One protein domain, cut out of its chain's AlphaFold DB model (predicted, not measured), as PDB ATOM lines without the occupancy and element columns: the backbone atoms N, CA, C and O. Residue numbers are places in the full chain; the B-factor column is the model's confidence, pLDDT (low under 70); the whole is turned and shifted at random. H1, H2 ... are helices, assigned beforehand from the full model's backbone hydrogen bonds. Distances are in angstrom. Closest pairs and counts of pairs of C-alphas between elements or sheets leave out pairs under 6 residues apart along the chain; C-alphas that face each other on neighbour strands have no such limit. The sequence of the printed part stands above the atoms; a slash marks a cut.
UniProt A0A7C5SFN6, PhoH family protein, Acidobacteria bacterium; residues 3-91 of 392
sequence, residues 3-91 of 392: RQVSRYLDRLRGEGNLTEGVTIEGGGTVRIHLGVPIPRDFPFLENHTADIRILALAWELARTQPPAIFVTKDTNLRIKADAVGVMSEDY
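This is residues 3 to 91 of the 392 residues of the protein "PhoH family protein" of Acidobacteria bacterium (UniProt A0A7C5SFN6). With little regular structure, the domain has two parts: H1 with the looped residues 13 to 31 at one end, and H2 and H3 packed together at the other, with residues 32 to 49 leading across. Residues 3 to 8 of H1 stick out. The 89 printed residues, with three named helices and no named strand, are all helix by class, though the helices hold only 34 residues. The whole is only just compact, close to loose, with a radius of gyration of the C-alphas of 14.2 A and spans of 38 by 26 by 25 A.

H1, residues 3 to 12, begins at C-alpha 3 (4.403, -25.857, -25.611) and is 14.3 A long. H2, residues 50 to 64, measures 21.3 A. H3, residues 75 to 83, measures 12.5 A and ends at C-alpha 83 (24.487, -14.588, -2.854).

H1 is apart from H2 and H3. H2 and H3 touch, their closest C-alphas, Leu 55 and Ala 81, 6.7 A apart. They run the same way at a steep tilt of 36 degrees, only just past shallow. Every O i to N i+4 pair is within hydrogen-bond range in H1, H2 and H3.

The printed part has no cut. The link H1 to H2 is long. Residues 3 to 4, 35 to 36 and 91 have pLDDT under 70.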
ATOM      1  N   ARG A   3       5.770 -25.550 -25.152       64.94
ATOM      2  CA  ARG A   3       4.403 -25.857 -25.611       64.94
ATOM      3  C   ARG A   3       3.713 -26.920 -24.757       64.94
ATOM      4  O   ARG A   3       2.500 -26.865 -24.591       64.94
ATOM      5  N   GLN A   4       4.467 -27.888 -24.230       67.19
ATOM      6  CA  GLN A   4       3.923 -28.887 -23.306       67.19
ATOM      7  C   GLN A   4       3.491 -28.237 -21.991       67.19
ATOM      8  O   GLN A   4       2.383 -28.502 -21.535       67.19
ATOM      9  N   VAL A   5       4.307 -27.326 -21.451       79.38
ATOM     10  CA  VAL A   5       3.960 -26.545 -20.254       79.38
ATOM     11  C   VAL A   5       2.713 -25.698 -20.508       79.38
ATOM     12  O   VAL A   5       1.784 -25.748 -19.711       79.38
ATOM     13  N   SER A   6       2.618 -25.001 -21.647       83.62
ATOM     14  CA  SER A   6       1.416 -24.224 -21.985       83.62
ATOM     15  C   SER A   6       0.155 -25.087 -22.062       83.62
ATOM     16  O   SER A   6      -0.872 -24.691 -21.528       83.62
ATOM     17  N   ARG A   7       0.221 -26.276 -22.677       84.19
ATOM     18  CA  ARG A   7      -0.922 -27.209 -22.733       84.19
ATOM     19  C   ARG A   7      -1.303 -27.754 -21.358       84.19
ATOM     20  O   ARG A   7      -2.478 -27.981 -21.100       84.19
ATOM     21  N   TYR A   8      -0.316 -27.996 -20.500       86.19
ATOM     22  CA  TYR A   8      -0.553 -28.447 -19.134       86.19
ATOM     23  C   TYR A   8      -1.230 -27.353 -18.298       86.19
ATOM     24  O   TYR A   8      -2.264 -27.606 -17.688       86.19
ATOM     25  N   LEU A   9      -0.724 -26.118 -18.356       89.69
ATOM     26  CA  LEU A   9      -1.335 -24.964 -17.690       89.69
ATOM     27  C   LEU A   9      -2.743 -24.662 -18.228       89.69
ATOM     28  O   LEU A   9      -3.632 -24.339 -17.448       89.69
ATOM     29  N   ASP A  10      -2.972 -24.801 -19.538       89.62
ATOM     30  CA  ASP A  10      -4.295 -24.605 -20.149       89.62
ATOM     31  C   ASP A  10      -5.328 -25.617 -19.630       89.62
ATOM     32  O   ASP A  10      -6.478 -25.252 -19.392       89.62
ATOM     33  N   ARG A  11      -4.901 -26.860 -19.365       90.06
ATOM     34  CA  ARG A  11      -5.734 -27.879 -18.712       90.06
ATOM     35  C   ARG A  11      -6.056 -27.502 -17.268       90.06
ATOM     36  O   ARG A  11      -7.226 -27.476 -16.909       90.06
ATOM     37  N   LEU A  12      -5.042 -27.136 -16.479       90.38
ATOM     38  CA  LEU A  12      -5.220 -26.739 -15.077       90.38
ATOM     39  C   LEU A  12      -6.112 -25.497 -14.920       90.38
ATOM     40  O   LEU A  12      -6.841 -25.384 -13.941       90.38
ATOM     41  N   ARG A  13      -6.129 -24.591 -15.906       90.69
ATOM     42  CA  ARG A  13      -7.077 -23.463 -15.939       90.69
ATOM     43  C   ARG A  13      -8.542 -23.922 -15.977       90.69
ATOM     44  O   ARG A  13      -9.418 -23.177 -15.553       90.69
ATOM     45  N   GLY A  14      -8.824 -25.111 -16.512       87.94
ATOM     46  CA  GLY A  14     -10.162 -25.708 -16.491       87.94
ATOM     47  C   GLY A  14     -10.570 -26.253 -15.118       87.94
ATOM     48  O   GLY A  14     -11.759 -26.404 -14.858       87.94
ATOM     49  N   GLU A  15      -9.599 -26.516 -14.243       88.19
ATOM     50  CA  GLU A  15      -9.793 -27.112 -12.916       88.19
ATOM     51  C   GLU A  15      -9.772 -26.062 -11.790       88.19
ATOM     52  O   GLU A  15     -10.273 -26.318 -10.696       88.19
ATOM     53  N   GLY A  16      -9.246 -24.858 -12.047       89.25
ATOM     54  CA  GLY A  16      -9.254 -23.759 -11.085       89.25
ATOM     55  C   GLY A  16      -8.528 -22.497 -11.557       89.25
ATOM     56  O   GLY A  16      -8.135 -22.355 -12.717       89.25
ATOM     57  N   ASN A  17      -8.344 -21.547 -10.636       91.00
ATOM     58  CA  ASN A  17      -7.669 -20.284 -10.911       91.00
ATOM     59  C   ASN A  17      -6.149 -20.411 -10.708       91.00
ATOM     60  O   ASN A  17      -5.659 -20.507  -9.585       91.00
ATOM     61  N   LEU A  18      -5.385 -20.333 -11.803       90.81
ATOM     62  CA  LEU A  18      -3.922 -20.454 -11.780       90.81
ATOM     63  C   LEU A  18      -3.218 -19.391 -10.924       90.81
ATOM     64  O   LEU A  18      -2.101 -19.633 -10.484       90.81
ATOM     65  N   THR A  19      -3.822 -18.228 -10.683       89.75
ATOM     66  CA  THR A  19      -3.247 -17.189  -9.807       89.75
ATOM     67  C   THR A  19      -3.471 -17.457  -8.323       89.75
ATOM     68  O   THR A  19      -2.678 -17.002  -7.503       89.75
ATOM     69  N   GLU A  20      -4.518 -18.197  -7.966       88.31
ATOM     70  CA  GLU A  20      -4.809 -18.581  -6.578       88.31
ATOM     71  C   GLU A  20      -4.100 -19.892  -6.214       88.31
ATOM     72  O   GLU A  20      -3.647 -20.061  -5.084       88.31
ATOM     73  N   GLY A  21      -3.902 -20.759  -7.208       90.44
ATOM     74  CA  GLY A  21      -3.268 -22.063  -7.080       90.44
ATOM     75  C   GLY A  21      -4.249 -23.175  -7.442       90.44
ATOM     76  O   GLY A  21      -5.404 -23.154  -7.029       90.44
ATOM     77  N   VAL A  22      -3.789 -24.152  -8.222       93.69
ATOM     78  CA  VAL A  22      -4.582 -25.324  -8.623       93.69
ATOM     79  C   VAL A  22      -3.897 -26.584  -8.116       93.69
ATOM     80  O   VAL A  22      -2.696 -26.760  -8.325       93.69
ATOM     81  N   THR A  23      -4.645 -27.444  -7.427       91.25
ATOM     82  CA  THR A  23      -4.145 -28.726  -6.913       91.25
ATOM     83  C   THR A  23      -3.826 -29.675  -8.062       91.25
ATOM     84  O   THR A  23      -4.589 -29.757  -9.017       91.25
ATOM     85  N   ILE A  24      -2.717 -30.407  -7.968       91.31
ATOM     86  CA  ILE A  24      -2.302 -31.381  -8.989       91.31
ATOM     87  C   ILE A  24      -2.445 -32.823  -8.484       91.31
ATOM     88  O   ILE A  24      -2.358 -33.079  -7.284       91.31
ATOM     89  N   GLU A  25      -2.627 -33.777  -9.404       78.88
ATOM     90  CA  GLU A  25      -2.878 -35.201  -9.098       78.88
ATOM     91  C   GLU A  25      -1.792 -35.860  -8.219       78.88
ATOM     92  O   GLU A  25      -2.088 -36.782  -7.467       78.88
ATOM     93  N   GLY A  26      -0.547 -35.369  -8.271       74.12
ATOM     94  CA  GLY A  26       0.578 -35.849  -7.453       74.12
ATOM     95  C   GLY A  26       0.702 -35.205  -6.064       74.12
ATOM     96  O   GLY A  26       1.671 -35.477  -5.360       74.12
ATOM     97  N   GLY A  27      -0.247 -34.347  -5.676       82.19
ATOM     98  CA  GLY A  27      -0.184 -33.531  -4.462       82.19
ATOM     99  C   GLY A  27       0.498 -32.173  -4.676       82.19
ATOM    100  O   GLY A  27       1.291 -31.984  -5.595       82.19
ATOM    101  N   GLY A  28       0.174 -31.202  -3.818       87.81
ATOM    102  CA  GLY A  28       0.643 -29.816  -3.938       87.81
ATOM    103  C   GLY A  28      -0.199 -28.957  -4.888       87.81
ATOM    104  O   GLY A  28      -1.210 -29.404  -5.428       87.81
ATOM    105  N   THR A  29       0.208 -27.698  -5.067       90.44
ATOM    106  CA  THR A  29      -0.519 -26.700  -5.870       90.44
ATOM    107  C   THR A  29       0.405 -25.980  -6.845       90.44
ATOM    108  O   THR A  29       1.477 -25.520  -6.456       90.44
ATOM    109  N   VAL A  30      -0.037 -25.805  -8.089       91.81
ATOM    110  CA  VAL A  30       0.652 -24.999  -9.107       91.81
ATOM    111  C   VAL A  30       0.022 -23.614  -9.174       91.81
ATOM    112  O   VAL A  30      -1.195 -23.490  -9.311       91.81
ATOM    113  N   ARG A  31       0.855 -22.568  -9.122       91.19
ATOM    114  CA  ARG A  31       0.429 -21.165  -9.200       91.19
ATOM    115  C   ARG A  31       1.266 -20.387 -10.213       91.19
ATOM    116  O   ARG A  31       2.490 -20.480 -10.202       91.19
ATOM    117  N   ILE A  32       0.623 -19.578 -11.052       89.94
ATOM    118  CA  ILE A  32       1.283 -18.584 -11.905       89.94
ATOM    119  C   ILE A  32       1.341 -17.262 -11.149       89.94
ATOM    120  O   ILE A  32       0.313 -16.692 -10.790       89.94
ATOM    121  N   HIS A  33       2.550 -16.747 -10.952       85.50
ATOM    122  CA  HIS A  33       2.747 -15.424 -10.382       85.50
ATOM    123  C   HIS A  33       2.806 -14.374 -11.493       85.50
ATOM    124  O   HIS A  33       3.663 -14.450 -12.371       85.50
ATOM    125  N   LEU A  34       1.951 -13.352 -11.439       80.25
ATOM    126  CA  LEU A  34       1.895 -12.280 -12.449       80.25
ATOM    127  C   LEU A  34       3.012 -11.225 -12.297       80.25
ATOM    128  O   LEU A  34       2.933 -10.137 -12.859       80.25
ATOM    129  N   GLY A  35       4.068 -11.562 -11.554       67.31
ATOM    130  CA  GLY A  35       5.098 -10.625 -11.122       67.31
ATOM    131  C   GLY A  35       4.635  -9.711  -9.984       67.31
ATOM    132  O   GLY A  35       3.455  -9.417  -9.815       67.31
ATOM    133  N   VAL A  36       5.598  -9.284  -9.183       65.00
ATOM    134  CA  VAL A  36       5.465  -8.260  -8.143       65.00
ATOM    135  C   VAL A  36       6.494  -7.175  -8.443       65.00
ATOM    136  O   VAL A  36       7.507  -7.465  -9.094       65.00
ATOM    137  N   PRO A  37       6.251  -5.916  -8.043       74.81
ATOM    138  CA  PRO A  37       7.301  -4.909  -8.057       74.81
ATOM    139  C   PRO A  37       8.522  -5.464  -7.321       74.81
ATOM    140  O   PRO A  37       8.367  -6.009  -6.231       74.81
ATOM    141  N   ILE A  38       9.714  -5.339  -7.914       79.19
ATOM    142  CA  ILE A  38      10.950  -5.790  -7.265       79.19
ATOM    143  C   ILE A  38      11.029  -5.097  -5.893       79.19
ATOM    144  O   ILE A  38      10.933  -3.861  -5.852       79.19
ATOM    145  N   PRO A  39      11.165  -5.850  -4.784       81.75
ATOM    146  CA  PRO A  39      11.270  -5.259  -3.457       81.75
ATOM    147  C   PRO A  39      12.391  -4.219  -3.414       81.75
ATOM    148  O   PRO A  39      13.462  -4.421  -3.984       81.75
ATOM    149  N   ARG A  40      12.155  -3.077  -2.758       82.94
ATOM    150  CA  ARG A  40      13.127  -1.964  -2.741       82.94
ATOM    151  C   ARG A  40      14.442  -2.324  -2.048       82.94
ATOM    152  O   ARG A  40      15.450  -1.677  -2.295       82.94
ATOM    153  N   ASP A  41      14.412  -3.312  -1.169       86.44
ATOM    154  CA  ASP A  41      15.552  -3.858  -0.441       86.44
ATOM    155  C   ASP A  41      16.229  -5.027  -1.177       86.44
ATOM    156  O   ASP A  41      17.169  -5.625  -0.656       86.44
ATOM    157  N   PHE A  42      15.788  -5.348  -2.397       87.38
ATOM    158  CA  PHE A  42      16.388  -6.412  -3.185       87.38
ATOM    159  C   PHE A  42      17.771  -5.997  -3.731       87.38
ATOM    160  O   PHE A  42      17.873  -4.983  -4.428       87.38
ATOM    161  N   PRO A  43      18.840  -6.786  -3.504       85.50
ATOM    162  CA  PRO A  43      20.213  -6.383  -3.840       85.50
ATOM    163  C   PRO A  43      20.492  -6.088  -5.321       85.50
ATOM    164  O   PRO A  43      21.436  -5.368  -5.629       85.50
ATOM    165  N   PHE A  44      19.681  -6.615  -6.245       84.00
ATOM    166  CA  PHE A  44      19.850  -6.405  -7.690       84.00
ATOM    167  C   PHE A  44      18.793  -5.468  -8.296       84.00
ATOM    168  O   PHE A  44      18.482  -5.580  -9.481       84.00
ATOM    169  N   LEU A  45      18.229  -4.555  -7.495       78.88
ATOM    170  CA  LEU A  45      17.128  -3.660  -7.882       78.88
ATOM    171  C   LEU A  45      17.376  -2.868  -9.179       78.88
ATOM    172  O   LEU A  45      16.436  -2.640  -9.939       78.88
ATOM    173  N   GLU A  46      18.622  -2.468  -9.443       76.88
ATOM    174  CA  GLU A  46      19.005  -1.681 -10.629       76.88
ATOM    175  C   GLU A  46      18.943  -2.481 -11.941       76.88
ATOM    176  O   GLU A  46      19.006  -1.910 -13.030       76.88
ATOM    177  N   ASN A  47      18.807  -3.807 -11.864       73.81
ATOM    178  CA  ASN A  47      18.752  -4.680 -13.023       73.81
ATOM    179  C   ASN A  47      17.311  -5.141 -13.287       73.81
ATOM    180  O   ASN A  47      16.660  -5.757 -12.448       73.81
ATOM    181  N   HIS A  48      16.792  -4.850 -14.480       76.69
ATOM    182  CA  HIS A  48      15.392  -5.103 -14.836       76.69
ATOM    183  C   HIS A  48      15.206  -6.254 -15.835       76.69
ATOM    184  O   HIS A  48      14.194  -6.309 -16.539       76.69
ATOM    185  N   THR A  49      16.145  -7.196 -15.934       85.12
ATOM    186  CA  THR A  49      15.941  -8.385 -16.776       85.12
ATOM    187  C   THR A  49      14.811  -9.279 -16.243       85.12
ATOM    188  O   THR A  49      14.368  -9.155 -15.097       85.12
ATOM    189  N   ALA A  50      14.285 -10.163 -17.097       83.25
ATOM    190  CA  ALA A  50      13.281 -11.150 -16.689       83.25
ATOM    191  C   ALA A  50      13.818 -12.061 -15.571       83.25
ATOM    192  O   ALA A  50      13.139 -12.272 -14.571       83.25
ATOM    193  N   ASP A  51      15.073 -12.486 -15.697       86.31
ATOM    194  CA  ASP A  51      15.789 -13.318 -14.727       86.31
ATOM    195  C   ASP A  51      15.831 -12.692 -13.333       86.31
ATOM    196  O   ASP A  51      15.541 -13.344 -12.334       86.31
ATOM    197  N   ILE A  52      16.135 -11.394 -13.263       88.44
ATOM    198  CA  ILE A  52      16.223 -10.674 -11.992       88.44
ATOM    199  C   ILE A  52      14.845 -10.516 -11.346       88.44
ATOM    200  O   ILE A  52      14.730 -10.611 -10.127       88.44
ATOM    201  N   ARG A  53      13.780 -10.358 -12.141       87.69
ATOM    202  CA  ARG A  53      12.403 -10.355 -11.622       87.69
ATOM    203  C   ARG A  53      11.991 -11.712 -11.061       87.69
ATOM    204  O   ARG A  53      11.344 -11.760 -10.019       87.69
ATOM    205  N   ILE A  54      12.371 -12.798 -11.731       90.50
ATOM    206  CA  ILE A  54      12.125 -14.163 -11.252       90.50
ATOM    207  C   ILE A  54      12.875 -14.396  -9.935       90.50
ATOM    208  O   ILE A  54      12.286 -14.886  -8.973       90.50
ATOM    209  N   LEU A  55      14.146 -13.987  -9.862       91.38
ATOM    210  CA  LEU A  55      14.940 -14.114  -8.644       91.38
ATOM    211  C   LEU A  55      14.390 -13.258  -7.493       91.38
ATOM    212  O   LEU A  55      14.334 -13.728  -6.361       91.38
ATOM    213  N   ALA A  56      13.948 -12.029  -7.772       91.12
ATOM    214  CA  ALA A  56      13.326 -11.156  -6.776       91.12
ATOM    215  C   ALA A  56      12.063 -11.786  -6.172       91.12
ATOM    216  O   ALA A  56      11.868 -11.740  -4.959       91.12
ATOM    217  N   LEU A  57      11.240 -12.429  -7.006       90.69
ATOM    218  CA  LEU A  57      10.077 -13.180  -6.543       90.69
ATOM    219  C   LEU A  57      10.486 -14.369  -5.662       90.69
ATOM    220  O   LEU A  57       9.907 -14.566  -4.595       90.69
ATOM    221  N   ALA A  58      11.478 -15.157  -6.084       91.88
ATOM    222  CA  ALA A  58      11.973 -16.278  -5.287       91.88
ATOM    223  C   ALA A  58      12.512 -15.810  -3.923       91.88
ATOM    224  O   ALA A  58      12.238 -16.434  -2.899       91.88
ATOM    225  N   TRP A  59      13.207 -14.672  -3.901       91.94
ATOM    226  CA  TRP A  59      13.715 -14.030  -2.692       91.94
ATOM    227  C   TRP A  59      12.608 -13.571  -1.739       91.94
ATOM    228  O   TRP A  59      12.685 -13.814  -0.535       91.94
ATOM    229  N   GLU A  60      11.539 -12.967  -2.261       90.81
ATOM    230  CA  GLU A  60      10.378 -12.580  -1.456       90.81
ATOM    231  C   GLU A  60       9.640 -13.802  -0.889       90.81
ATOM    232  O   GLU A  60       9.299 -13.834   0.297       90.81
ATOM    233  N   LEU A  61       9.433 -14.837  -1.709       90.38
ATOM    234  CA  LEU A  61       8.787 -16.080  -1.287       90.38
ATOM    235  C   LEU A  61       9.605 -16.819  -0.224       90.38
ATOM    236  O   LEU A  61       9.033 -17.272   0.761       90.38
ATOM    237  N   ALA A  62      10.932 -16.872  -0.350       91.44
ATOM    238  CA  ALA A  62      11.803 -17.486   0.657       91.44
ATOM    239  C   ALA A  62      11.701 -16.810   2.032       91.44
ATOM    240  O   ALA A  62      11.843 -17.468   3.061       91.44
ATOM    241  N   ARG A  63      11.415 -15.503   2.060       89.94
ATOM    242  CA  ARG A  63      11.251 -14.725   3.297       89.94
ATOM    243  C   ARG A  63       9.847 -14.823   3.883       89.94
ATOM    244  O   ARG A  63       9.694 -14.803   5.099       89.94
ATOM    245  N   THR A  64       8.828 -14.875   3.030       89.56
ATOM    246  CA  THR A  64       7.419 -14.801   3.449       89.56
ATOM    247  C   THR A  64       6.767 -16.173   3.610       89.56
ATOM    248  O   THR A  64       5.827 -16.304   4.392       89.56
ATOM    249  N   GLN A  65       7.248 -17.188   2.889       88.44
ATOM    250  CA  GLN A  65       6.669 -18.533   2.808       88.44
ATOM    251  C   GLN A  65       7.756 -19.637   2.771       88.44
ATOM    252  O   GLN A  65       7.853 -20.370   1.785       88.44
ATOM    253  N   PRO A  66       8.599 -19.782   3.812       86.69
ATOM    254  CA  PRO A  66       9.599 -20.848   3.860       86.69
ATOM    255  C   PRO A  66       8.971 -22.234   4.147       86.69
ATOM    256  O   PRO A  66       8.011 -22.316   4.919       86.69
ATOM    257  N   PRO A  67       9.540 -23.336   3.617       87.12
ATOM    258  CA  PRO A  67      10.698 -23.376   2.722       87.12
ATOM    259  C   PRO A  67      10.323 -23.023   1.272       87.12
ATOM    260  O   PRO A  67       9.349 -23.544   0.735       87.12
ATOM    261  N   ALA A  68      11.134 -22.184   0.619       89.31
ATOM    262  CA  ALA A  68      11.029 -21.905  -0.814       89.31
ATOM    263  C   ALA A  68      12.347 -22.264  -1.506       89.31
ATOM    264  O   ALA A  68      13.412 -21.818  -1.080       89.31
ATOM    265  N   ILE A  69      12.256 -23.062  -2.569       92.38
ATOM    266  CA  ILE A  69      13.402 -23.526  -3.356       92.38
ATOM    267  C   ILE A  69      13.295 -22.920  -4.751       92.38
ATOM    268  O   ILE A  69      12.276 -23.060  -5.432       92.38
ATOM    269  N   PHE A  70      14.348 -22.232  -5.179       93.56
ATOM    270  CA  PHE A  70      14.434 -21.640  -6.503       93.56
ATOM    271  C   PHE A  70      15.049 -22.622  -7.501       93.56
ATOM    272  O   PHE A  70      16.252 -22.868  -7.490       93.56
ATOM    273  N   VAL A  71      14.222 -23.173  -8.387       91.44
ATOM    274  CA  VAL A  71      14.664 -24.159  -9.380       91.44
ATOM    275  C   VAL A  71      14.964 -23.478 -10.714       91.44
ATOM    276  O   VAL A  71      14.085 -22.861 -11.317       91.44
ATOM    277  N   THR A  72      16.195 -23.610 -11.208       88.62
ATOM    278  CA  THR A  72      16.606 -23.088 -12.522       88.62
ATOM    279  C   THR A  72      17.775 -23.886 -13.092       88.62
ATOM    280  O   THR A  72      18.613 -24.372 -12.337       88.62
ATOM    281  N   LYS A  73      17.862 -23.985 -14.426       81.88
ATOM    282  CA  LYS A  73      19.025 -24.555 -15.133       81.88
ATOM    283  C   LYS A  73      20.163 -23.550 -15.357       81.88
ATOM    284  O   LYS A  73      21.245 -23.938 -15.777       81.88
ATOM    285  N   ASP A  74      19.931 -22.263 -15.107       82.88
ATOM    286  CA  ASP A  74      20.949 -21.226 -15.296       82.88
ATOM    287  C   ASP A  74      21.863 -21.126 -14.064       82.88
ATOM    288  O   ASP A  74      21.467 -20.636 -13.001       82.88
ATOM    289  N   THR A  75      23.114 -21.561 -14.231       80.75
ATOM    290  CA  THR A  75      24.162 -21.510 -13.202       80.75
ATOM    291  C   THR A  75      24.403 -20.099 -12.668       80.75
ATOM    292  O   THR A  75      24.569 -19.926 -11.462       80.75
ATOM    293  N   ASN A  76      24.380 -19.068 -13.519       86.25
ATOM    294  CA  ASN A  76      24.606 -17.689 -13.081       86.25
ATOM    295  C   ASN A  76      23.461 -17.188 -12.199       86.25
ATOM    296  O   ASN A  76      23.686 -16.428 -11.255       86.25
ATOM    297  N   LEU A  77      22.227 -17.603 -12.495       89.81
ATOM    298  CA  LEU A  77      21.065 -17.290 -11.666       89.81
ATOM    299  C   LEU A  77      21.126 -17.993 -10.306       89.81
ATOM    300  O   LEU A  77      20.796 -17.358  -9.307       89.81
ATOM    301  N   ARG A  78      21.592 -19.249 -10.248       92.56
ATOM    302  CA  ARG A  78      21.808 -19.966  -8.975       92.56
ATOM    303  C   ARG A  78      22.875 -19.296  -8.113       92.56
ATOM    304  O   ARG A  78      22.615 -19.010  -6.952       92.56
ATOM    305  N   ILE A  79      24.009 -18.903  -8.699       89.75
ATOM    306  CA  ILE A  79      25.062 -18.151  -7.985       89.75
ATOM    307  C   ILE A  79      24.503 -16.848  -7.387       89.75
ATOM    308  O   ILE A  79      24.800 -16.499  -6.244       89.75
ATOM    309  N   LYS A  80      23.669 -16.118  -8.141       92.12
ATOM    310  CA  LYS A  80      23.009 -14.902  -7.638       92.12
ATOM    311  C   LYS A  80      22.002 -15.201  -6.530       92.12
ATOM    312  O   LYS A  80      21.889 -14.389  -5.618       92.12
ATOM    313  N   ALA A  81      21.279 -16.316  -6.616       93.81
ATOM    314  CA  ALA A  81      20.340 -16.758  -5.590       93.81
ATOM    315  C   ALA A  81      21.047 -17.066  -4.269       93.81
ATOM    316  O   ALA A  81      20.653 -16.524  -3.233       93.81
ATOM    317  N   ASP A  82      22.151 -17.808  -4.325       92.44
ATOM    318  CA  ASP A  82      22.977 -18.119  -3.158       92.44
ATOM    319  C   ASP A  82      23.535 -16.840  -2.516       92.44
ATOM    320  O   ASP A  82      23.479 -16.674  -1.297       92.44
ATOM    321  N   ALA A  83      23.984 -15.877  -3.332       92.19
ATOM    322  CA  ALA A  83      24.487 -14.588  -2.854       92.19
ATOM    323  C   ALA A  83      23.444 -13.762  -2.074       92.19
ATOM    324  O   ALA A  83      23.819 -12.933  -1.245       92.19
ATOM    325  N   VAL A  84      22.145 -13.979  -2.317       91.44
ATOM    326  CA  VAL A  84      21.043 -13.306  -1.602       91.44
ATOM    327  C   VAL A  84      20.333 -14.212  -0.592       91.44
ATOM    328  O   VAL A  84      19.296 -13.825  -0.048       91.44
ATOM    329  N   GLY A  85      20.895 -15.394  -0.316       89.88
ATOM    330  CA  GLY A  85      20.400 -16.337   0.687       89.88
ATOM    331  C   GLY A  85      19.152 -17.121   0.272       89.88
ATOM    332  O   GLY A  85      18.418 -17.591   1.140       89.88
ATOM    333  N   VAL A  86      18.881 -17.247  -1.029       93.94
ATOM    334  CA  VAL A  86      17.777 -18.062  -1.555       93.94
ATOM    335  C   VAL A  86      18.305 -19.449  -1.871       93.94
ATOM    336  O   VAL A  86      19.199 -19.583  -2.701       93.94
ATOM    337  N   MET A  87      17.727 -20.479  -1.246       92.75
ATOM    338  CA  MET A  87      18.033 -21.867  -1.599       92.75
ATOM    339  C   MET A  87      17.707 -22.092  -3.071       92.75
ATOM    340  O   MET A  87      16.576 -21.846  -3.497       92.75
ATOM    341  N   SER A  88      18.689 -22.549  -3.842       93.00
ATOM    342  CA  SER A  88      18.526 -22.810  -5.265       93.00
ATOM    343  C   SER A  88      18.947 -24.227  -5.627       93.00
ATOM    344  O   SER A  88      19.888 -24.779  -5.061       93.00
ATOM    345  N   GLU A  89      18.223 -24.830  -6.564       88.94
ATOM    346  CA  GLU A  89      18.480 -26.183  -7.044       88.94
ATOM    347  C   GLU A  89      18.499 -26.207  -8.571       88.94
ATOM    348  O   GLU A  89      17.814 -25.431  -9.249       88.94
ATOM    349  N   ASP A  90      19.297 -27.116  -9.127       82.31
ATOM    350  CA  ASP A  90      19.157 -27.469 -10.532       82.31
ATOM    351  C   ASP A  90      17.914 -28.343 -10.717       82.31
ATOM    352  O   ASP A  90      17.618 -29.204  -9.886       82.31
ATOM    353  N   TYR A  91      17.216 -28.170 -11.839       69.81
ATOM    354  CA  TYR A  91      16.231 -29.153 -12.256       69.81
ATOM    355  C   TYR A  91      16.963 -30.400 -12.748       69.81
ATOM    356  O   TYR A  91      17.261 -30.557 -13.936       69.81
TER     357      TYR A  91